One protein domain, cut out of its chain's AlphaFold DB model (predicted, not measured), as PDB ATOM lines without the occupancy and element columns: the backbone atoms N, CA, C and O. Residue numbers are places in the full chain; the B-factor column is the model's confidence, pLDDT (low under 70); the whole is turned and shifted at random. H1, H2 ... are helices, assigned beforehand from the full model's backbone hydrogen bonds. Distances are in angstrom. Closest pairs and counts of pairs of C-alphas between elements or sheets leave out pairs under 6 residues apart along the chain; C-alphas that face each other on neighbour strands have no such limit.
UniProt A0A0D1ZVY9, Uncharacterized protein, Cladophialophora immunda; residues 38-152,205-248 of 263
ATOM      1  N   THR A  38      15.506  45.436   4.925       61.09
ATOM      2  CA  THR A  38      15.094  45.989   6.223       61.09
ATOM      3  C   THR A  38      15.186  44.928   7.310       61.09
ATOM      4  O   THR A  38      15.798  45.157   8.352       61.09
ATOM      5  N   ILE A  39      14.677  43.721   7.047       62.53
ATOM      6  CA  ILE A  39      14.708  42.635   8.032       62.53
ATOM      7  C   ILE A  39      16.146  42.102   8.208       62.53
ATOM      8  O   ILE A  39      16.524  41.730   9.318       62.53
ATOM      9  N   ALA A  40      16.982  42.106   7.161       67.38
ATOM     10  CA  ALA A  40      18.405  41.771   7.283       67.38
ATOM     11  C   ALA A  40      19.160  42.765   8.187       67.38
ATOM     12  O   ALA A  40      19.856  42.342   9.107       67.38
ATOM     13  N   LYS A  41      18.949  44.078   8.004       70.56
ATOM     14  CA  LYS A  41      19.527  45.120   8.876       70.56
ATOM     15  C   LYS A  41      19.065  44.991  10.327       70.56
ATOM     16  O   LYS A  41      19.878  45.119  11.239       70.56
ATOM     17  N   VAL A  42      17.775  44.722  10.542       70.88
ATOM     18  CA  VAL A  42      17.226  44.460  11.882       70.88
ATOM     19  C   VAL A  42      17.892  43.238  12.509       70.88
ATOM     20  O   VAL A  42      18.243  43.281  13.684       70.88
ATOM     21  N   ARG A  43      18.110  42.168  11.735       74.31
ATOM     22  CA  ARG A  43      18.790  40.959  12.211       74.31
ATOM     23  C   ARG A  43      20.221  41.263  12.647       74.31
ATOM     24  O   ARG A  43      20.585  40.911  13.760       74.31
ATOM     25  N   ASP A  44      21.003  41.948  11.819       75.50
ATOM     26  CA  ASP A  44      22.406  42.256  12.126       75.50
ATOM     27  C   ASP A  44      22.533  43.183  13.351       75.50
ATOM     28  O   ASP A  44      23.387  42.977  14.222       75.50
ATOM     29  N   LYS A  45      21.630  44.168  13.473       78.00
ATOM     30  CA  LYS A  45      21.544  45.036  14.657       78.00
ATOM     31  C   LYS A  45      21.125  44.241  15.898       78.00
ATOM     32  O   LYS A  45      21.772  44.349  16.933       78.00
ATOM     33  N   GLY A  46      20.106  43.387  15.787       73.88
ATOM     34  CA  GLY A  46      19.636  42.519  16.869       73.88
ATOM     35  C   GLY A  46      20.673  41.486  17.321       73.88
ATOM     36  O   GLY A  46      20.785  41.220  18.515       73.88
ATOM     37  N   GLU A  47      21.480  40.945  16.403       78.56
ATOM     38  CA  GLU A  47      22.614  40.068  16.725       78.56
ATOM     39  C   GLU A  47      23.673  40.804  17.553       78.56
ATOM     40  O   GLU A  47      24.175  40.250  18.531       78.56
ATOM     41  N   THR A  48      23.990  42.045  17.180       79.69
ATOM     42  CA  THR A  48      24.968  42.874  17.900       79.69
ATOM     43  C   THR A  48      24.475  43.197  19.312       79.69
ATOM     44  O   THR A  48      25.176  42.945  20.288       79.69
ATOM     45  N   GLU A  49      23.230  43.652  19.441       79.62
ATOM     46  CA  GLU A  49      22.632  44.008  20.736       79.62
ATOM     47  C   GLU A  49      22.474  42.792  21.656       79.62
ATOM     48  O   GLU A  49      22.814  42.842  22.840       79.62
ATOM     49  N   LEU A  50      22.039  41.647  21.113       81.31
ATOM     50  CA  LEU A  50      21.979  40.412  21.892       81.31
ATOM     51  C   LEU A  50      23.386  40.024  22.377       81.31
ATOM     52  O   LEU A  50      23.511  39.400  23.431       81.31
ATOM     53  N   HIS A  51      24.441  40.297  21.595       80.00
ATOM     54  CA  HIS A  51      25.803  39.893  21.945       80.00
ATOM     55  C   HIS A  51      26.272  40.675  23.163       80.00
ATOM     56  O   HIS A  51      26.785  40.088  24.120       80.00
ATOM     57  N   ASP A  52      26.000  41.973  23.157       81.81
ATOM     58  CA  ASP A  52      26.307  42.865  24.263       81.81
ATOM     59  C   ASP A  52      25.487  42.512  25.509       81.81
ATOM     60  O   ASP A  52      26.044  42.424  26.605       81.81
ATOM     61  N   ILE A  53      24.194  42.201  25.366       82.12
ATOM     62  CA  ILE A  53      23.363  41.749  26.495       82.12
ATOM     63  C   ILE A  53      23.821  40.400  27.038       82.12
ATOM     64  O   ILE A  53      23.900  40.229  28.251       82.12
ATOM     65  N   ALA A  54      24.150  39.437  26.181       81.19
ATOM     66  CA  ALA A  54      24.642  38.142  26.634       81.19
ATOM     67  C   ALA A  54      25.979  38.280  27.374       81.19
ATOM     68  O   ALA A  54      26.205  37.565  28.348       81.19
ATOM     69  N   ALA A  55      26.845  39.208  26.953       82.25
ATOM     70  CA  ALA A  55      28.066  39.538  27.679       82.25
ATOM     71  C   ALA A  55      27.757  40.176  29.045       82.25
ATOM     72  O   ALA A  55      28.359  39.785  30.045       82.25
ATOM     73  N   LYS A  56      26.787  41.098  29.119       80.31
ATOM     74  CA  LYS A  56      26.314  41.684  30.387       80.31
ATOM     75  C   LYS A  56      25.710  40.636  31.324       80.31
ATOM     76  O   LYS A  56      26.007  40.659  32.515       80.31
ATOM     77  N   LEU A  57      24.936  39.688  30.800       81.81
ATOM     78  CA  LEU A  57      24.391  38.570  31.570       81.81
ATOM     79  C   LEU A  57      25.504  37.633  32.061       81.81
ATOM     80  O   LEU A  57      25.526  37.289  33.240       81.81
ATOM     81  N   ASP A  58      26.453  37.260  31.194       79.50
ATOM     82  CA  ASP A  58      27.627  36.455  31.570       79.50
ATOM     83  C   ASP A  58      28.418  37.154  32.701       79.50
ATOM     84  O   ASP A  58      28.811  36.500  33.669       79.50
ATOM     85  N   MET A  59      28.589  38.482  32.634       77.44
ATOM     86  CA  MET A  59      29.198  39.277  33.710       77.44
ATOM     87  C   MET A  59      28.340  39.316  34.978       77.44
ATOM     88  O   MET A  59      28.894  39.180  36.061       77.44
ATOM     89  N   SER A  60      27.016  39.464  34.876       74.50
ATOM     90  CA  SER A  60      26.109  39.459  36.035       74.50
ATOM     91  C   SER A  60      26.148  38.118  36.769       74.50
ATOM     92  O   SER A  60      26.267  38.090  37.989       74.50
ATOM     93  N   ILE A  61      26.149  37.011  36.025       73.75
ATOM     94  CA  ILE A  61      26.293  35.656  36.570       73.75
ATOM     95  C   ILE A  61      27.677  35.478  37.218       73.75
ATOM     96  O   ILE A  61      27.780  34.904  38.298       73.75
ATOM     97  N   ALA A  62      28.747  35.983  36.592       69.69
ATOM     98  CA  ALA A  62      30.112  35.865  37.112       69.69
ATOM     99  C   ALA A  62      30.403  36.776  38.319       69.69
ATOM    100  O   ALA A  62      31.219  36.418  39.165       69.69
ATOM    101  N   ALA A  63      29.756  37.941  38.397       64.12
ATOM    102  CA  ALA A  63      29.881  38.895  39.499       64.12
ATOM    103  C   ALA A  63      29.046  38.499  40.728       64.12
ATOM    104  O   ALA A  63      29.280  39.033  41.810       64.12
ATOM    105  N   ASN A  64      28.120  37.546  40.576       57.53
ATOM    106  CA  ASN A  64      27.253  37.037  41.641       57.53
ATOM    107  C   ASN A  64      27.453  35.523  41.907       57.53
ATOM    108  O   ASN A  64      26.486  34.766  41.898       57.53
ATOM    109  N   PRO A  65      28.682  35.032  42.189       49.19
ATOM    110  CA  PRO A  65      28.910  33.615  42.514       49.19
ATOM    111  C   PRO A  65      28.335  33.218  43.887       49.19
ATOM    112  O   PRO A  65      28.347  32.051  44.259       49.19
ATOM    113  N   ALA A  66      27.851  34.196  44.653       43.03
ATOM    114  CA  ALA A  66      27.117  34.001  45.885       43.03
ATOM    115  C   ALA A  66      26.045  35.093  45.996       43.03
ATOM    116  O   ALA A  66      26.240  36.096  46.687       43.03
ATOM    117  N   MET A  67      24.894  34.887  45.353       43.56
ATOM    118  CA  MET A  67      23.640  35.388  45.916       43.56
ATOM    119  C   MET A  67      23.473  34.682  47.263       43.56
ATOM    120  O   MET A  67      22.899  33.607  47.361       43.56
ATOM    121  N   LYS A  68      24.109  35.226  48.304       38.88
ATOM    122  CA  LYS A  68      23.902  34.784  49.678       38.88
ATOM    123  C   LYS A  68      22.471  35.161  50.041       38.88
ATOM    124  O   LYS A  68      22.242  36.259  50.543       38.88
ATOM    125  N   SER A  69      21.518  34.257  49.822       37.72
ATOM    126  CA  SER A  69      20.465  34.129  50.819       37.72
ATOM    127  C   SER A  69      21.176  33.787  52.131       37.72
ATOM    128  O   SER A  69      22.172  33.055  52.151       37.72
ATOM    129  N   HIS A  70      20.747  34.392  53.231       42.84
ATOM    130  CA  HIS A  70      21.386  34.176  54.525       42.84
ATOM    131  C   HIS A  70      21.277  32.715  55.020       42.84
ATOM    132  O   HIS A  70      21.927  32.387  56.010       42.84
ATOM    133  N   ASP A  71      20.573  31.834  54.291       45.41
ATOM    134  CA  ASP A  71      20.186  30.500  54.751       45.41
ATOM    135  C   ASP A  71      20.692  29.313  53.902       45.41
ATOM    136  O   ASP A  71      20.625  28.179  54.387       45.41
ATOM    137  N   HIS A  72      21.253  29.501  52.693       45.00
ATOM    138  CA  HIS A  72      21.640  28.359  51.839       45.00
ATOM    139  C   HIS A  72      23.060  28.410  51.231       45.00
ATOM    140  O   HIS A  72      23.414  29.331  50.493       45.00
ATOM    141  N   PRO A  73      23.909  27.392  51.490       43.53
ATOM    142  CA  PRO A  73      25.253  27.302  50.935       43.53
ATOM    143  C   PRO A  73      25.257  26.553  49.590       43.53
ATOM    144  O   PRO A  73      25.635  25.388  49.563       43.53
ATOM    145  N   SER A  74      24.844  27.211  48.496       50.25
ATOM    146  CA  SER A  74      25.352  27.043  47.107       50.25
ATOM    147  C   SER A  74      24.314  27.475  46.052       50.25
ATOM    148  O   SER A  74      23.634  26.624  45.482       50.25
ATOM    149  N   ASP A  75      24.215  28.757  45.700       57.28
ATOM    150  CA  ASP A  75      23.324  29.175  44.600       57.28
ATOM    151  C   ASP A  75      24.056  29.268  43.250       57.28
ATOM    152  O   ASP A  75      24.076  30.285  42.565       57.28
ATOM    153  N   ASP A  76      24.613  28.129  42.819       70.75
ATOM    154  CA  ASP A  76      25.061  27.900  41.434       70.75
ATOM    155  C   ASP A  76      23.875  27.664  40.466       70.75
ATOM    156  O   ASP A  76      24.076  27.323  39.294       70.75
ATOM    157  N   TYR A  77      22.629  27.825  40.932       81.00
ATOM    158  CA  TYR A  77      21.401  27.483  40.209       81.00
ATOM    159  C   TYR A  77      21.273  28.206  38.863       81.00
ATOM    160  O   TYR A  77      21.291  27.548  37.817       81.00
ATOM    161  N   PHE A  78      21.212  29.544  38.850       82.94
ATOM    162  CA  PHE A  78      21.104  30.316  37.604       82.94
ATOM    163  C   PHE A  78      22.310  30.108  36.668       82.94
ATOM    164  O   PHE A  78      22.086  29.857  35.477       82.94
ATOM    165  N   PRO A  79      23.579  30.111  37.144       82.56
ATOM    166  CA  PRO A  79      24.716  29.730  36.308       82.56
ATOM    167  C   PRO A  79      24.564  28.341  35.667       82.56
ATOM    168  O   PRO A  79      24.875  28.163  34.483       82.56
ATOM    169  N   ARG A  80      24.100  27.337  36.422       84.75
ATOM    170  CA  ARG A  80      23.921  25.959  35.939       84.75
ATOM    171  C   ARG A  80      22.777  25.860  34.939       84.75
ATOM    172  O   ARG A  80      22.973  25.261  33.881       84.75
ATOM    173  N   MET A  81      21.637  26.478  35.231       87.38
ATOM    174  CA  MET A  81      20.491  26.553  34.327       87.38
ATOM    175  C   MET A  81      20.883  27.224  33.011       87.38
ATOM    176  O   MET A  81      20.624  26.678  31.938       87.38
ATOM    177  N   TYR A  82      21.593  28.353  33.073       85.31
ATOM    178  CA  TYR A  82      22.046  29.044  31.872       85.31
ATOM    179  C   TYR A  82      23.020  28.187  31.062       85.31
ATOM    180  O   TYR A  82      22.879  28.066  29.846       85.31
ATOM    181  N   LYS A  83      23.983  27.516  31.709       85.00
ATOM    182  CA  LYS A  83      24.894  26.574  31.032       85.00
ATOM    183  C   LYS A  83      24.134  25.428  30.353       85.00
ATOM    184  O   LYS A  83      24.449  25.108  29.206       85.00
ATOM    185  N   GLN A  84      23.143  24.841  31.023       87.38
ATOM    186  CA  GLN A  84      22.307  23.769  30.472       87.38
ATOM    187  C   GLN A  84      21.494  24.247  29.270       87.38
ATOM    188  O   GLN A  84      21.528  23.600  28.225       87.38
ATOM    189  N   PHE A  85      20.844  25.406  29.382       87.81
ATOM    190  CA  PHE A  85      20.120  26.036  28.283       87.81
ATOM    191  C   PHE A  85      21.032  26.283  27.081       87.81
ATOM    192  O   PHE A  85      20.742  25.830  25.978       87.81
ATOM    193  N   ARG A  86      22.189  26.924  27.292       82.50
ATOM    194  CA  ARG A  86      23.170  27.191  26.228       82.50
ATOM    195  C   ARG A  86      23.618  25.909  25.537       82.50
ATOM    196  O   ARG A  86      23.732  25.887  24.311       82.50
ATOM    197  N   HIS A  87      23.890  24.866  26.318       83.31
ATOM    198  CA  HIS A  87      24.291  23.571  25.790       83.31
ATOM    199  C   HIS A  87      23.165  22.950  24.959       83.31
ATOM    200  O   HIS A  87      23.378  22.723  23.770       83.31
ATOM    201  N   GLY A  88      21.968  22.789  25.531       81.25
ATOM    202  CA  GLY A  88      20.802  22.212  24.856       81.25
ATOM    203  C   GLY A  88      20.426  22.965  23.582       81.25
ATOM    204  O   GLY A  88      20.219  22.352  22.534       81.25
ATOM    205  N   PHE A  89      20.456  24.295  23.633       78.88
ATOM    206  CA  PHE A  89      20.193  25.149  22.482       78.88
ATOM    207  C   PHE A  89      21.228  24.924  21.366       78.88
ATOM    208  O   PHE A  89      20.861  24.806  20.194       78.88
ATOM    209  N   SER A  90      22.511  24.776  21.721       72.81
ATOM    210  CA  SER A  90      23.604  24.531  20.766       72.81
ATOM    211  C   SER A  90      23.627  23.127  20.167       72.81
ATOM    212  O   SER A  90      23.952  22.967  18.990       72.81
ATOM    213  N   THR A  91      23.260  22.110  20.944       72.88
ATOM    214  CA  THR A  91      23.253  20.712  20.499       72.88
ATOM    215  C   THR A  91      21.943  20.315  19.834       72.88
ATOM    216  O   THR A  91      21.875  19.246  19.223       72.88
ATOM    217  N   SER A  92      20.904  21.156  19.912       68.56
ATOM    218  CA  SER A  92      19.632  20.899  19.247       68.56
ATOM    219  C   SER A  92      19.834  20.810  17.725       68.56
ATOM    220  O   SER A  92      20.105  21.786  17.014       68.56
ATOM    221  N   ARG A  93      19.693  19.588  17.198       62.44
ATOM    222  CA  ARG A  93      19.577  19.306  15.756       62.44
ATOM    223  C   ARG A  93      18.137  19.479  15.248       62.44
ATOM    224  O   ARG A  93      17.806  18.976  14.181       62.44
ATOM    225  N   GLY A  94      17.284  20.137  16.031       56.31
ATOM    226  CA  GLY A  94      15.846  20.207  15.799       56.31
ATOM    227  C   GLY A  94      15.444  21.069  14.603       56.31
ATOM    228  O   GLY A  94      16.209  21.912  14.131       56.31
ATOM    229  N   SER A  95      14.207  20.851  14.151       66.75
ATOM    230  CA  SER A  95      13.468  21.770  13.284       66.75
ATOM    231  C   SER A  95      13.414  23.176  13.898       66.75
ATOM    232  O   SER A  95      13.626  23.352  15.102       66.75
ATOM    233  N   TRP A  96      13.095  24.183  13.080       72.06
ATOM    234  CA  TRP A  96      12.877  25.560  13.541       72.06
ATOM    235  C   TRP A  96      11.896  25.643  14.729       72.06
ATOM    236  O   TRP A  96      12.072  26.467  15.625       72.06
ATOM    237  N   ASP A  97      10.929  24.728  14.789       75.00
ATOM    238  CA  ASP A  97       9.940  24.616  15.862       75.00
ATOM    239  C   ASP A  97      10.589  24.272  17.218       75.00
ATOM    240  O   ASP A  97      10.394  24.975  18.205       75.00
ATOM    241  N   SER A  98      11.482  23.277  17.260       81.88
ATOM    242  CA  SER A  98      12.137  22.842  18.505       81.88
ATOM    243  C   SER A  98      12.973  23.943  19.168       81.88
ATOM    244  O   SER A  98      12.980  24.060  20.394       81.88
ATOM    245  N   ARG A  99      13.670  24.767  18.375       82.56
ATOM    246  CA  ARG A  99      14.469  25.887  18.906       82.56
ATOM    247  C   ARG A  99      13.598  27.025  19.411       82.56
ATOM    248  O   ARG A  99      13.932  27.628  20.427       82.56
ATOM    249  N   SER A 100      12.503  27.293  18.704       86.94
ATOM    250  CA  SER A 100      11.540  28.325  19.079       86.94
ATOM    251  C   SER A 100      10.896  27.982  20.424       86.94
ATOM    252  O   SER A 100      10.896  28.815  21.324       86.94
ATOM    253  N   TRP A 101      10.467  26.730  20.610       91.19
ATOM    254  CA  TRP A 101       9.907  26.260  21.879       91.19
ATOM    255  C   TRP A 101      10.917  26.237  23.023       91.19
ATOM    256  O   TRP A 101      10.602  26.709  24.105       91.19
ATOM    257  N   MET A 102      12.155  25.795  22.791       90.19
ATOM    258  CA  MET A 102      13.179  25.812  23.843       90.19
ATOM    259  C   MET A 102      13.510  27.235  24.324       90.19
ATOM    260  O   MET A 102      13.695  27.456  25.520       90.19
ATOM    261  N   ALA A 103      13.593  28.202  23.404       91.12
ATOM    262  CA  ALA A 103      13.772  29.607  23.766       91.12
ATOM    263  C   ALA A 103      12.536  30.160  24.494       91.12
ATOM    264  O   ALA A 103      12.679  30.871  25.489       91.12
ATOM    265  N   PHE A 104      11.338  29.795  24.032       95.12
ATOM    266  CA  PHE A 104      10.086  30.199  24.658       95.12
ATOM    267  C   PHE A 104       9.943  29.652  26.073       95.12
ATOM    268  O   PHE A 104       9.596  30.415  26.964       95.12
ATOM    269  N   ASP A 105      10.262  28.383  26.317       95.19
ATOM    270  CA  ASP A 105      10.160  27.787  27.647       95.19
ATOM    271  C   ASP A 105      11.075  28.479  28.658       95.19
ATOM    272  O   ASP A 105      10.657  28.723  29.788       95.19
ATOM    273  N   MET A 106      12.288  28.864  28.249       93.75
ATOM    274  CA  MET A 106      13.213  29.596  29.118       93.75
ATOM    275  C   MET A 106      12.729  31.025  29.406       93.75
ATOM    276  O   MET A 106      12.807  31.484  30.545       93.75
ATOM    277  N   PHE A 107      12.187  31.716  28.397       95.50
ATOM    278  CA  PHE A 107      11.580  33.040  28.569       95.50
ATOM    279  C   PHE A 107      10.322  32.989  29.455       95.50
ATOM    280  O   PHE A 107      10.200  33.738  30.424       95.50
ATOM    281  N   LYS A 108       9.412  32.053  29.170       95.81
ATOM    282  CA  LYS A 108       8.201  31.784  29.954       95.81
ATOM    283  C   LYS A 108       8.557  31.483  31.407       95.81
ATOM    284  O   LYS A 108       7.939  32.044  32.303       95.81
ATOM    285  N   TRP A 109       9.565  30.642  31.641       94.75
ATOM    286  CA  TRP A 109      10.039  30.347  32.988       94.75
ATOM    287  C   TRP A 109      10.521  31.610  33.715       94.75
ATOM    288  O   TRP A 109      10.127  31.809  34.859       94.75
ATOM    289  N   SER A 110      11.293  32.495  33.066       93.00
ATOM    290  CA  SER A 110      11.746  33.738  33.715       93.00
ATOM    291  C   SER A 110      10.606  34.690  34.090       93.00
ATOM    292  O   SER A 110      10.648  35.289  35.167       93.00
ATOM    293  N   GLU A 111       9.574  34.792  33.247       94.19
ATOM    294  CA  GLU A 111       8.380  35.601  33.532       94.19
ATOM    295  C   GLU A 111       7.582  35.021  34.709       94.19
ATOM    296  O   GLU A 111       7.216  35.750  35.630       94.19
ATOM    297  N   ILE A 112       7.342  33.704  34.705       93.25
ATOM    298  CA  ILE A 112       6.605  33.017  35.777       93.25
ATOM    299  C   ILE A 112       7.365  33.116  37.095       93.25
ATOM    300  O   ILE A 112       6.781  33.528  38.089       93.25
ATOM    301  N   TYR A 113       8.662  32.803  37.096       91.50
ATOM    302  CA  TYR A 113       9.492  32.840  38.297       91.50
ATOM    303  C   TYR A 113       9.497  34.232  38.934       91.50
ATOM    304  O   TYR A 113       9.346  34.365  40.145       91.50
ATOM    305  N   THR A 114       9.618  35.288  38.122       90.31
ATOM    306  CA  THR A 114       9.558  36.670  38.620       90.31
ATOM    307  C   THR A 114       8.185  36.982  39.208       90.31
ATOM    308  O   THR A 114       8.107  37.489  40.322       90.31
ATOM    309  N   ALA A 115       7.106  36.620  38.508       90.69
ATOM    310  CA  ALA A 115       5.745  36.864  38.978       90.69
ATOM    311  C   ALA A 115       5.412  36.094  40.270       90.69
ATOM    312  O   ALA A 115       4.801  36.658  41.173       90.69
ATOM    313  N   GLU A 116       5.812  34.824  40.377       91.00
ATOM    314  CA  GLU A 116       5.609  34.004  41.576       91.00
ATOM    315  C   GLU A 116       6.437  34.520  42.754       91.00
ATOM    316  O   GLU A 116       5.917  34.598  43.868       91.00
ATOM    317  N   ARG A 117       7.693  34.928  42.518       88.69
ATOM    318  CA  ARG A 117       8.545  35.520  43.557       88.69
ATOM    319  C   ARG A 117       7.965  36.832  44.073       88.69
ATOM    320  O   ARG A 117       7.827  37.003  45.279       88.69
ATOM    321  N   ASP A 118       7.600  37.743  43.172       87.56
ATOM    322  CA  ASP A 118       7.075  39.064  43.535       87.56
ATOM    323  C   ASP A 118       5.707  38.959  44.238       87.56
ATOM    324  O   ASP A 118       5.378  39.783  45.090       87.56
ATOM    325  N   ALA A 119       4.933  37.912  43.934       86.62
ATOM    326  CA  ALA A 119       3.685  37.581  44.619       86.62
ATOM    327  C   ALA A 119       3.875  36.811  45.944       86.62
ATOM    328  O   ALA A 119       2.883  36.530  46.621       86.62
ATOM    329  N   GLY A 120       5.111  36.445  46.312       86.81
ATOM    330  CA  GLY A 120       5.414  35.652  47.509       86.81
ATOM    331  C   GLY A 120       4.875  34.217  47.458       86.81
ATOM    332  O   GLY A 120       4.575  33.639  48.501       86.81
ATOM    333  N   LEU A 121       4.700  33.659  46.257       87.44
ATOM    334  CA  LEU A 121       4.122  32.332  46.024       87.44
ATOM    335  C   LEU A 121       5.170  31.225  45.887       87.44
ATOM    336  O   LEU A 121       4.806  30.049  45.915       87.44
ATOM    337  N   LEU A 122       6.450  31.579  45.735       85.88
ATOM    338  CA  LEU A 122       7.527  30.597  45.662       85.88
ATOM    339  C   LEU A 122       7.777  29.958  47.039       85.88
ATOM    340  O   LEU A 122       8.028  30.674  48.011       85.88
ATOM    341  N   PRO A 123       7.754  28.616  47.135       83.31
ATOM    342  CA  PRO A 123       8.271  27.902  48.296       83.31
ATOM    343  C   PRO A 123       9.727  28.285  48.595       83.31
ATOM    344  O   PRO A 123      10.499  28.545  47.675       83.31
ATOM    345  N   THR A 124      10.136  28.270  49.866       80.56
ATOM    346  CA  THR A 124      11.501  28.659  50.281       80.56
ATOM    347  C   THR A 124      12.598  27.822  49.614       80.56
ATOM    348  O   THR A 124      13.679  28.330  49.351       80.56
ATOM    349  N   ASP A 125      12.326  26.553  49.299       80.50
ATOM    350  CA  ASP A 125      13.242  25.655  48.581       80.50
ATOM    351  C   ASP A 125      13.324  25.932  47.067       80.50
ATOM    352  O   ASP A 125      14.201  25.392  46.389       80.50
ATOM    353  N   GLN A 126      12.422  26.764  46.539       82.06
ATOM    354  CA  GLN A 126      12.333  27.161  45.130       82.06
ATOM    355  C   GLN A 126      12.635  28.650  44.908       82.06
ATOM    356  O   GLN A 126      12.839  29.067  43.766       82.06
ATOM    357  N   ASP A 127      12.680  29.457  45.971       83.94
ATOM    358  CA  ASP A 127      13.114  30.850  45.916       83.94
ATOM    359  C   ASP A 127      14.646  30.930  45.922       83.94
ATOM    360  O   ASP A 127      15.308  31.007  46.955       83.94
ATOM    361  N   HIS A 128      15.215  30.934  44.719       81.25
ATOM    362  CA  HIS A 128      16.642  31.151  44.470       81.25
ATOM    363  C   HIS A 128      17.014  32.646  44.461       81.25
ATOM    364  O   HIS A 128      18.088  33.029  43.993       81.25
ATOM    365  N   GLY A 129      16.118  33.517  44.931       81.00
ATOM    366  CA  GLY A 129      16.301  34.956  44.948       81.00
ATOM    367  C   GLY A 129      16.018  35.621  43.605       81.00
ATOM    368  O   GLY A 129      15.301  35.110  42.737       81.00
ATOM    369  N   SER A 130      16.548  36.834  43.447       83.75
ATOM    370  CA  SER A 130      16.315  37.620  42.238       83.75
ATOM    371  C   SER A 130      16.973  37.005  41.003       83.75
ATOM    372  O   SER A 130      18.065  36.455  41.090       83.75
ATOM    373  N   LEU A 131      16.340  37.123  39.833       85.25
ATOM    374  CA  LEU A 131      17.011  36.745  38.587       85.25
ATOM    375  C   LEU A 131      18.253  37.631  38.370       85.25
ATOM    376  O   LEU A 131      18.220  38.818  38.716       85.25
ATOM    377  N   PRO A 132      19.331  37.100  37.760       85.00
ATOM    378  CA  PRO A 132      20.457  37.914  37.327       85.00
ATOM    379  C   PRO A 132      20.012  39.069  36.421       85.00
ATOM    380  O   PRO A 132      19.046  38.956  35.661       85.00
ATOM    381  N   MET A 133      20.751  40.177  36.470       83.69
ATOM    382  CA  MET A 133      20.437  41.354  35.664       83.69
ATOM    383  C   MET A 133      20.450  40.992  34.173       83.69
ATOM    384  O   MET A 133      21.322  40.254  33.711       83.69
ATOM    385  N   HIS A 134      19.479  41.516  33.426       84.19
ATOM    386  CA  HIS A 134      19.269  41.240  32.001       84.19
ATOM    387  C   HIS A 134      18.929  39.781  31.644       84.19
ATOM    388  O   HIS A 134      18.942  39.443  30.460       84.19
ATOM    389  N   TRP A 135      18.604  38.911  32.609       89.19
ATOM    390  CA  TRP A 135      18.215  37.525  32.314       89.19
ATOM    391  C   TRP A 135      16.988  37.458  31.398       89.19
ATOM    392  O   TRP A 135      17.075  36.914  30.296       89.19
ATOM    393  N   THR A 136      15.866  38.038  31.833       90.62
ATOM    394  CA  THR A 136      14.591  38.023  31.097       90.62
ATOM    395  C   THR A 136      14.741  38.671  29.724       90.62
ATOM    396  O   THR A 136      14.402  38.053  28.715       90.62
ATOM    397  N   LEU A 137      15.388  39.839  29.664       90.19
ATOM    398  CA  LEU A 137      15.744  40.523  28.421       90.19
ATOM    399  C   LEU A 137      16.561  39.641  27.466       90.19
ATOM    400  O   LEU A 137      16.255  39.561  26.276       90.19
ATOM    401  N   CYS A 138      17.592  38.953  27.966       89.19
ATOM    402  CA  CYS A 138      18.414  38.064  27.149       89.19
ATOM    403  C   CYS A 138      17.576  36.919  26.569       89.19
ATOM    404  O   CYS A 138      17.682  36.628  25.377       89.19
ATOM    405  N   MET A 139      16.704  36.301  27.373       92.19
ATOM    406  CA  MET A 139      15.818  35.228  26.907       92.19
ATOM    407  C   MET A 139      14.782  35.728  25.900       92.19
ATOM    408  O   MET A 139      14.563  35.069  24.881       92.19
ATOM    409  N   ALA A 140      14.216  36.916  26.123       92.88
ATOM    410  CA  ALA A 140      13.300  37.569  25.195       92.88
ATOM    411  C   ALA A 140      13.967  37.830  23.840       92.88
ATOM    412  O   ALA A 140      13.418  37.479  22.794       92.88
ATOM    413  N   MET A 141      15.185  38.375  23.838       90.25
ATOM    414  CA  MET A 141      15.927  38.616  22.602       90.25
ATOM    415  C   MET A 141      16.343  37.324  21.899       90.25
ATOM    416  O   MET A 141      16.289  37.265  20.670       90.25
ATOM    417  N   ILE A 142      16.713  36.269  22.635       89.69
ATOM    418  CA  ILE A 142      16.995  34.957  22.032       89.69
ATOM    419  C   ILE A 142      15.741  34.417  21.342       89.69
ATOM    420  O   ILE A 142      15.825  34.021  20.178       89.69
ATOM    421  N   LEU A 143      14.584  34.433  22.015       93.19
ATOM    422  CA  LEU A 143      13.321  33.996  21.419       93.19
ATOM    423  C   LEU A 143      12.982  34.828  20.178       93.19
ATOM    424  O   LEU A 143      12.727  34.261  19.115       93.19
ATOM    425  N   TYR A 144      13.045  36.155  20.286       91.62
ATOM    426  CA  TYR A 144      12.757  37.060  19.177       91.62
ATOM    427  C   TYR A 144      13.629  36.765  17.952       91.62
ATOM    428  O   TYR A 144      13.112  36.598  16.848       91.62
ATOM    429  N   MET A 145      14.943  36.627  18.144       86.38
ATOM    430  CA  MET A 145      15.874  36.342  17.051       86.38
ATOM    431  C   MET A 145      15.590  34.992  16.388       86.38
ATOM    432  O   MET A 145      15.623  34.892  15.164       86.38
ATOM    433  N   VAL A 146      15.262  33.953  17.159       87.31
ATOM    434  CA  VAL A 146      14.914  32.634  16.598       87.31
ATOM    435  C   VAL A 146      13.642  32.702  15.755       87.31
ATOM    436  O   VAL A 146      13.609  32.154  14.647       87.31
ATOM    437  N   LEU A 147      12.611  33.394  16.244       90.44
ATOM    438  CA  LEU A 147      11.353  33.568  15.520       90.44
ATOM    439  C   LEU A 147      11.550  34.406  14.250       90.44
ATOM    440  O   LEU A 147      11.060  34.027  13.185       90.44
ATOM    441  N   LEU A 148      12.327  35.491  14.329       87.75
ATOM    442  CA  LEU A 148      12.641  36.355  13.189       87.75
ATOM    443  C   LEU A 148      13.344  35.579  12.070       87.75
ATOM    444  O   LEU A 148      12.967  35.679  10.903       87.75
ATOM    445  N   VAL A 149      14.339  34.768  12.426       80.56
ATOM    446  CA  VAL A 149      15.090  33.946  11.469       80.56
ATOM    447  C   VAL A 149      14.218  32.864  10.846       80.56
ATOM    448  O   VAL A 149      14.318  32.589   9.648       80.56
ATOM    449  N   THR A 150      13.348  32.257  11.647       83.38
ATOM    450  CA  THR A 150      12.392  31.259  11.163       83.38
ATOM    451  C   THR A 150      11.457  31.874  10.125       83.38
ATOM    452  O   THR A 150      11.329  31.335   9.024       83.38
ATOM    453  N   ARG A 151      10.892  33.051  10.425       86.56
ATOM    454  CA  ARG A 151      10.068  33.825   9.489       86.56
ATOM    455  C   ARG A 151      10.819  34.137   8.196       86.56
ATOM    456  O   ARG A 151      10.297  33.873   7.119       86.56
ATOM    457  N   GLN A 152      12.040  34.669   8.293       82.00
ATOM    458  CA  GLN A 152      12.872  34.987   7.125       82.00
ATOM    459  C   GLN A 152      13.120  33.758   6.248       82.00
ATOM    460  O   GLN A 152      13.023  33.842   5.028       82.00
ATOM    461  N   GLY A 205       0.656  31.996  18.242       91.75
ATOM    462  CA  GLY A 205      -0.606  32.009  18.985       91.75
ATOM    463  C   GLY A 205      -0.600  31.083  20.206       91.75
ATOM    464  O   GLY A 205      -1.086  31.465  21.271       91.75
ATOM    465  N   ASN A 206      -0.011  29.894  20.079       94.19
ATOM    466  CA  ASN A 206       0.119  28.938  21.179       94.19
ATOM    467  C   ASN A 206       1.062  29.455  22.272       94.19
ATOM    468  O   ASN A 206       0.720  29.367  23.445       94.19
ATOM    469  N   MET A 207       2.199  30.054  21.907       95.19
ATOM    470  CA  MET A 207       3.125  30.678  22.861       95.19
ATOM    471  C   MET A 207       2.447  31.808  23.646       95.19
ATOM    472  O   MET A 207       2.548  31.870  24.870       95.19
ATOM    473  N   ALA A 208       1.696  32.671  22.955       92.81
ATOM    474  CA  ALA A 208       0.905  33.715  23.602       92.81
ATOM    475  C   ALA A 208      -0.107  33.123  24.597       92.81
ATOM    476  O   ALA A 208      -0.196  33.572  25.739       92.81
ATOM    477  N   LEU A 209      -0.838  32.080  24.185       91.50
ATOM    478  CA  LEU A 209      -1.809  31.396  25.034       91.50
ATOM    479  C   LEU A 209      -1.154  30.761  26.266       91.50
ATOM    480  O   LEU A 209      -1.648  30.950  27.375       91.50
ATOM    481  N   GLU A 210      -0.064  30.018  26.084       94.00
ATOM    482  CA  GLU A 210       0.640  29.348  27.178       94.00
ATOM    483  C   GLU A 210       1.155  30.339  28.217       94.00
ATOM    484  O   GLU A 210       0.958  30.121  29.415       94.00
ATOM    485  N   LEU A 211       1.764  31.440  27.773       93.19
ATOM    486  CA  LEU A 211       2.263  32.471  28.676       93.19
ATOM    487  C   LEU A 211       1.117  33.157  29.425       93.19
ATOM    488  O   LEU A 211       1.181  33.300  30.646       93.19
ATOM    489  N   SER A 212       0.043  33.527  28.720       88.56
ATOM    490  CA  SER A 212      -1.158  34.103  29.332       88.56
ATOM    491  C   SER A 212      -1.753  33.170  30.388       88.56
ATOM    492  O   SER A 212      -1.993  33.599  31.514       88.56
ATOM    493  N   VAL A 213      -1.957  31.889  30.070       89.75
ATOM    494  CA  VAL A 213      -2.509  30.911  31.021       89.75
ATOM    495  C   VAL A 213      -1.600  30.753  32.236       89.75
ATOM    496  O   VAL A 213      -2.104  30.709  33.358       89.75
ATOM    497  N   ALA A 214      -0.284  30.680  32.038       90.12
ATOM    498  CA  ALA A 214       0.659  30.534  33.138       90.12
ATOM    499  C   ALA A 214       0.634  31.746  34.081       90.12
ATOM    500  O   ALA A 214       0.402  31.581  35.275       90.12
ATOM    501  N   LEU A 215       0.752  32.966  33.550       89.19
ATOM    502  CA  LEU A 215       0.690  34.191  34.356       89.19
ATOM    503  C   LEU A 215      -0.693  34.413  34.987       89.19
ATOM    504  O   LEU A 215      -0.800  34.929  36.098       89.19
ATOM    505  N   GLY A 216      -1.765  33.996  34.310       85.06
ATOM    506  CA  GLY A 216      -3.122  34.029  34.851       85.06
ATOM    507  C   GLY A 216      -3.290  33.137  36.083       85.06
ATOM    508  O   GLY A 216      -3.971  33.529  37.026       85.06
ATOM    509  N   LYS A 217      -2.635  31.968  36.117       85.38
ATOM    510  CA  LYS A 217      -2.636  31.091  37.302       85.38
ATOM    511  C   LYS A 217      -1.958  31.759  38.497       85.38
ATOM    512  O   LYS A 217      -2.526  31.724  39.580       85.38
ATOM    513  N   VAL A 218      -0.819  32.421  38.285       84.50
ATOM    514  CA  VAL A 218      -0.110  33.167  39.343       84.50
ATOM    515  C   VAL A 218      -1.013  34.256  39.940       84.50
ATOM    516  O   VAL A 218      -1.161  34.347  41.156       84.50
ATOM    517  N   LYS A 219      -1.703  35.030  39.089       79.19
ATOM    518  CA  LYS A 219      -2.620  36.095  39.532       79.19
ATOM    519  C   LYS A 219      -3.821  35.585  40.331       79.19
ATOM    520  O   LYS A 219      -4.192  36.220  41.313       79.19
ATOM    521  N   LYS A 220      -4.418  34.453  39.935       74.69
ATOM    522  CA  LYS A 220      -5.561  33.859  40.653       74.69
ATOM    523  C   LYS A 220      -5.185  33.424  42.071       74.69
ATOM    524  O   LYS A 220      -5.926  33.698  43.005       74.69
ATOM    525  N   VAL A 221      -4.007  32.821  42.243       67.50
ATOM    526  CA  VAL A 221      -3.521  32.372  43.562       67.50
ATOM    527  C   VAL A 221      -3.276  33.551  44.519       67.50
ATOM    528  O   VAL A 221      -3.456  33.403  45.723       67.50
ATOM    529  N   HIS A 222      -2.939  34.740  44.004       59.53
ATOM    530  CA  HIS A 222      -2.685  35.945  44.807       59.53
ATOM    531  C   HIS A 222      -3.963  36.706  45.251       59.53
ATOM    532  O   HIS A 222      -3.863  37.795  45.810       59.53
ATOM    533  N   GLY A 223      -5.165  36.138  45.064       54.44
ATOM    534  CA  GLY A 223      -6.371  36.598  45.774       54.44
ATOM    535  C   GLY A 223      -7.370  37.445  44.983       54.44
ATOM    536  O   GLY A 223      -8.081  38.243  45.586       54.44
ATOM    537  N   ASN A 224      -7.482  37.259  43.664       50.12
ATOM    538  CA  ASN A 224      -8.575  37.841  42.874       50.12
ATOM    539  C   ASN A 224      -9.477  36.719  42.326       50.12
ATOM    540  O   ASN A 224      -9.402  36.352  41.155       50.12
ATOM    541  N   ASP A 225     -10.296  36.140  43.208       53.81
ATOM    542  CA  ASP A 225     -11.287  35.101  42.869       53.81
ATOM    543  C   ASP A 225     -12.623  35.680  42.355       53.81
ATOM    544  O   ASP A 225     -13.536  34.934  42.006       53.81
ATOM    545  N   GLU A 226     -12.747  37.004  42.236       45.34
ATOM    546  CA  GLU A 226     -13.979  37.663  41.786       45.34
ATOM    547  C   GLU A 226     -13.810  38.360  40.435       45.34
ATOM    548  O   GLU A 226     -13.906  39.575  40.306       45.34
ATOM    549  N   ALA A 227     -13.526  37.556  39.416       43.53
ATOM    550  CA  ALA A 227     -14.038  37.681  38.053       43.53
ATOM    551  C   ALA A 227     -13.337  36.613  37.214       43.53
ATOM    552  O   ALA A 227     -12.117  36.449  37.288       43.53
ATOM    553  N   GLU A 228     -14.076  35.920  36.351       46.91
ATOM    554  CA  GLU A 228     -13.476  35.333  35.155       46.91
ATOM    555  C   GLU A 228     -12.973  36.485  34.272       46.91
ATOM    556  O   GLU A 228     -13.582  36.841  33.268       46.91
ATOM    557  N   GLU A 229     -11.879  37.134  34.672       50.47
ATOM    558  CA  GLU A 229     -11.149  38.017  33.783       50.47
ATOM    559  C   GLU A 229     -10.607  37.092  32.697       50.47
ATOM    560  O   GLU A 229      -9.699  36.284  32.930       50.47
ATOM    561  N   GLU A 230     -11.240  37.133  31.521       52.12
ATOM    562  CA  GLU A 230     -10.667  36.583  30.305       52.12
ATOM    563  C   GLU A 230      -9.227  37.074  30.265       52.12
ATOM    564  O   GLU A 230      -8.975  38.269  30.099       52.12
ATOM    565  N   VAL A 231      -8.276  36.163  30.497       60.25
ATOM    566  CA  VAL A 231      -6.865  36.521  30.493       60.25
ATOM    567  C   VAL A 231      -6.588  37.079  29.109       60.25
ATOM    568  O   VAL A 231      -6.536  36.327  28.131       60.25
ATOM    569  N   ARG A 232      -6.482  38.410  29.025       67.94
ATOM    570  CA  ARG A 232      -6.368  39.116  27.756       67.94
ATOM    571  C   ARG A 232      -5.143  38.567  27.048       67.94
ATOM    572  O   ARG A 232      -4.015  38.763  27.499       67.94
ATOM    573  N   ARG A 233      -5.379  37.839  25.958       78.19
ATOM    574  CA  ARG A 233      -4.314  37.222  25.171       78.19
ATOM    575  C   ARG A 233      -3.549  38.336  24.481       78.19
ATOM    576  O   ARG A 233      -4.083  39.007  23.600       78.19
ATOM    577  N   ILE A 234      -2.314  38.553  24.915       85.19
ATOM    578  CA  ILE A 234      -1.402  39.502  24.284       85.19
ATOM    579  C   ILE A 234      -0.547  38.702  23.296       85.19
ATOM    580  O   ILE A 234       0.026  37.688  23.701       85.19
ATOM    581  N   PRO A 235      -0.451  39.109  22.018       87.62
ATOM    582  CA  PRO A 235       0.414  38.434  21.057       87.62
ATOM    583  C   PRO A 235       1.849  38.339  21.579       87.62
ATOM    584  O   PRO A 235       2.375  39.311  22.122       87.62
ATOM    585  N   ILE A 236       2.508  37.194  21.371       90.62
ATOM    586  CA  ILE A 236       3.870  36.969  21.881       90.62
ATOM    587  C   ILE A 236       4.853  38.039  21.382       90.62
ATOM    588  O   ILE A 236       5.728  38.470  22.125       90.62
ATOM    589  N   CYS A 237       4.650  38.549  20.164       86.88
ATOM    590  CA  CYS A 237       5.432  39.642  19.587       86.88
ATOM    591  C   CYS A 237       5.351  40.932  20.412       86.88
ATOM    592  O   CYS A 237       6.362  41.605  20.580       86.88
ATOM    593  N   GLU A 238       4.173  41.271  20.939       89.06
ATOM    594  CA  GLU A 238       3.981  42.466  21.770       89.06
ATOM    595  C   GLU A 238       4.619  42.294  23.147       89.06
ATOM    596  O   GLU A 238       5.220  43.230  23.672       89.06
ATOM    597  N   VAL A 239       4.540  41.087  23.717       89.94
ATOM    598  CA  VAL A 239       5.211  40.767  24.986       89.94
ATOM    599  C   VAL A 239       6.725  40.917  24.834       89.94
ATOM    600  O   VAL A 239       7.361  41.610  25.628       89.94
ATOM    601  N   LEU A 240       7.292  40.328  23.779       91.56
ATOM    602  CA  LEU A 240       8.714  40.445  23.461       91.56
ATOM    603  C   LEU A 240       9.117  41.892  23.186       91.56
ATOM    604  O   LEU A 240      10.158  42.336  23.665       91.56
ATOM    605  N   ARG A 241       8.291  42.646  22.453       89.06
ATOM    606  CA  ARG A 241       8.543  44.061  22.177       89.06
ATOM    607  C   ARG A 241       8.605  44.877  23.461       89.06
ATOM    608  O   ARG A 241       9.552  45.633  23.625       89.06
ATOM    609  N   ARG A 242       7.647  44.694  24.375       89.75
ATOM    610  CA  ARG A 242       7.631  45.374  25.679       89.75
ATOM    611  C   ARG A 242       8.922  45.122  26.458       89.75
ATOM    612  O   ARG A 242       9.520  46.068  26.961       89.75
ATOM    613  N   GLU A 243       9.350  43.866  26.527       89.06
ATOM    614  CA  GLU A 243      10.563  43.493  27.257       89.06
ATOM    615  C   GLU A 243      11.813  44.114  26.619       89.06
ATOM    616  O   GLU A 243      12.600  44.782  27.285       89.06
ATOM    617  N   ILE A 244      11.966  43.982  25.299       88.06
ATOM    618  CA  ILE A 244      13.153  44.462  24.582       88.06
ATOM    619  C   ILE A 244      13.217  45.994  24.557       88.06
ATOM    620  O   ILE A 244      14.285  46.572  24.752       88.06
ATOM    621  N   HIS A 245      12.089  46.673  24.341       90.38
ATOM    622  CA  HIS A 245      12.029  48.139  24.252       90.38
ATOM    623  C   HIS A 245      12.216  48.849  25.585       90.38
ATOM    624  O   HIS A 245      12.505  50.043  25.577       90.38
ATOM    625  N   THR A 246      12.109  48.134  26.707       87.19
ATOM    626  CA  THR A 246      12.438  48.693  28.025       87.19
ATOM    627  C   THR A 246      13.903  49.140  28.081       87.19
ATOM    628  O   THR A 246      14.203  50.194  28.634       87.19
ATOM    629  N   GLU A 247      14.805  48.389  27.446       83.94
ATOM    630  CA  GLU A 247      16.253  48.655  27.449       83.94
ATOM    631  C   GLU A 247      16.765  49.134  26.080       83.94
ATOM    632  O   GLU A 247      17.718  49.908  25.990       83.94
ATOM    633  N   HIS A 248      16.098  48.736  24.993       82.75
ATOM    634  CA  HIS A 248      16.484  49.063  23.619       82.75
ATOM    635  C   HIS A 248      15.310  49.660  22.820       82.75
ATOM    636  O   HIS A 248      14.866  49.069  21.832       82.75
TER     637      HIS A 248
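Overview. This is residues 38 to 152 and 205 to 248 of the 263 residues of an uncharacterized protein of Cladophialophora immunda (UniProt A0A0D1ZVY9). Five helices run roughly lengthwise, with H3 and H4 paired in the middle, H1 packed on H4, and H2 and H5 each packed on H3; the short H6 crosses H4 at a steep tilt and with its first residue, Ile 236, reaches residues 205 to 208 of H5. Wide loops join several of them. The printed part has 159 residues with six named helices, H1 to H6 in chain order, and no named strand: all helix. It is compact, with a radius of gyration of the C-alphas of 16.7 A and spans of 46 by 43 by 30 A.

Along the chain. Find C-alpha 38 at (15.094, 45.989, 6.223); from there H1 runs to residue 63, 37.1 A. Read on to H2, residues 77 to 91, 20.9 A; H3, residues 96 to 118, 33.4 A; and H4, residues 135 to 152, 25.9 A. Past the cut, H5 spans residues 205 to 221, 24.8 A, and H6, residues 236 to 247, 17.9 A, ends at C-alpha 247, (16.253, 48.655, 27.449).

Arrangement. H3 and H4 are the hub, each touching three helices. They form a helical hairpin; look at the C-alphas of Ala 103 and Leu 143, their closest, 5.0 A apart. H1 touches H4 at a shallow tilt of 26 degrees, opposite ways, closest at C-alphas 53 and 138, 6.2 A. H2 and H3, also a hairpin, touch through residues 85 to 89 and 99 to 106 alone, closest at C-alphas 89 and 99, 6.8 A. H5 touches H3, the same way at 17 degrees, a shallow tilt, closest at C-alphas 108 and 211, 6.1 A. H6 touches H4 at a steep tilt of 51 degrees, closest at C-alphas 140 and 240, 5.7 A. H6 only just touches H5, with 3 pairs of C-alphas within 8 A. The helix packing is mostly aligned, only just: 4 of 6 touching pairs are at a shallow tilt. In H1 to H5 every O i to N i+4 pair is within hydrogen-bond range; in H6, 7 of 8.

Size, cuts and confidence. The C-alphas of Thr 38 and Asp 71, the farthest apart, are 51.2 A apart. Residues 153 to 204 are not printed; C-alphas 152 and 205 stand 18.2 A apart across this cut. The links H1 to H2, H3 to H4 and H5 to H6 are long. The mean pLDDT of the printed part is 78.9, with residues 38 to 40, 62 to 75, 92 to 95 and 221 to 232 under 70.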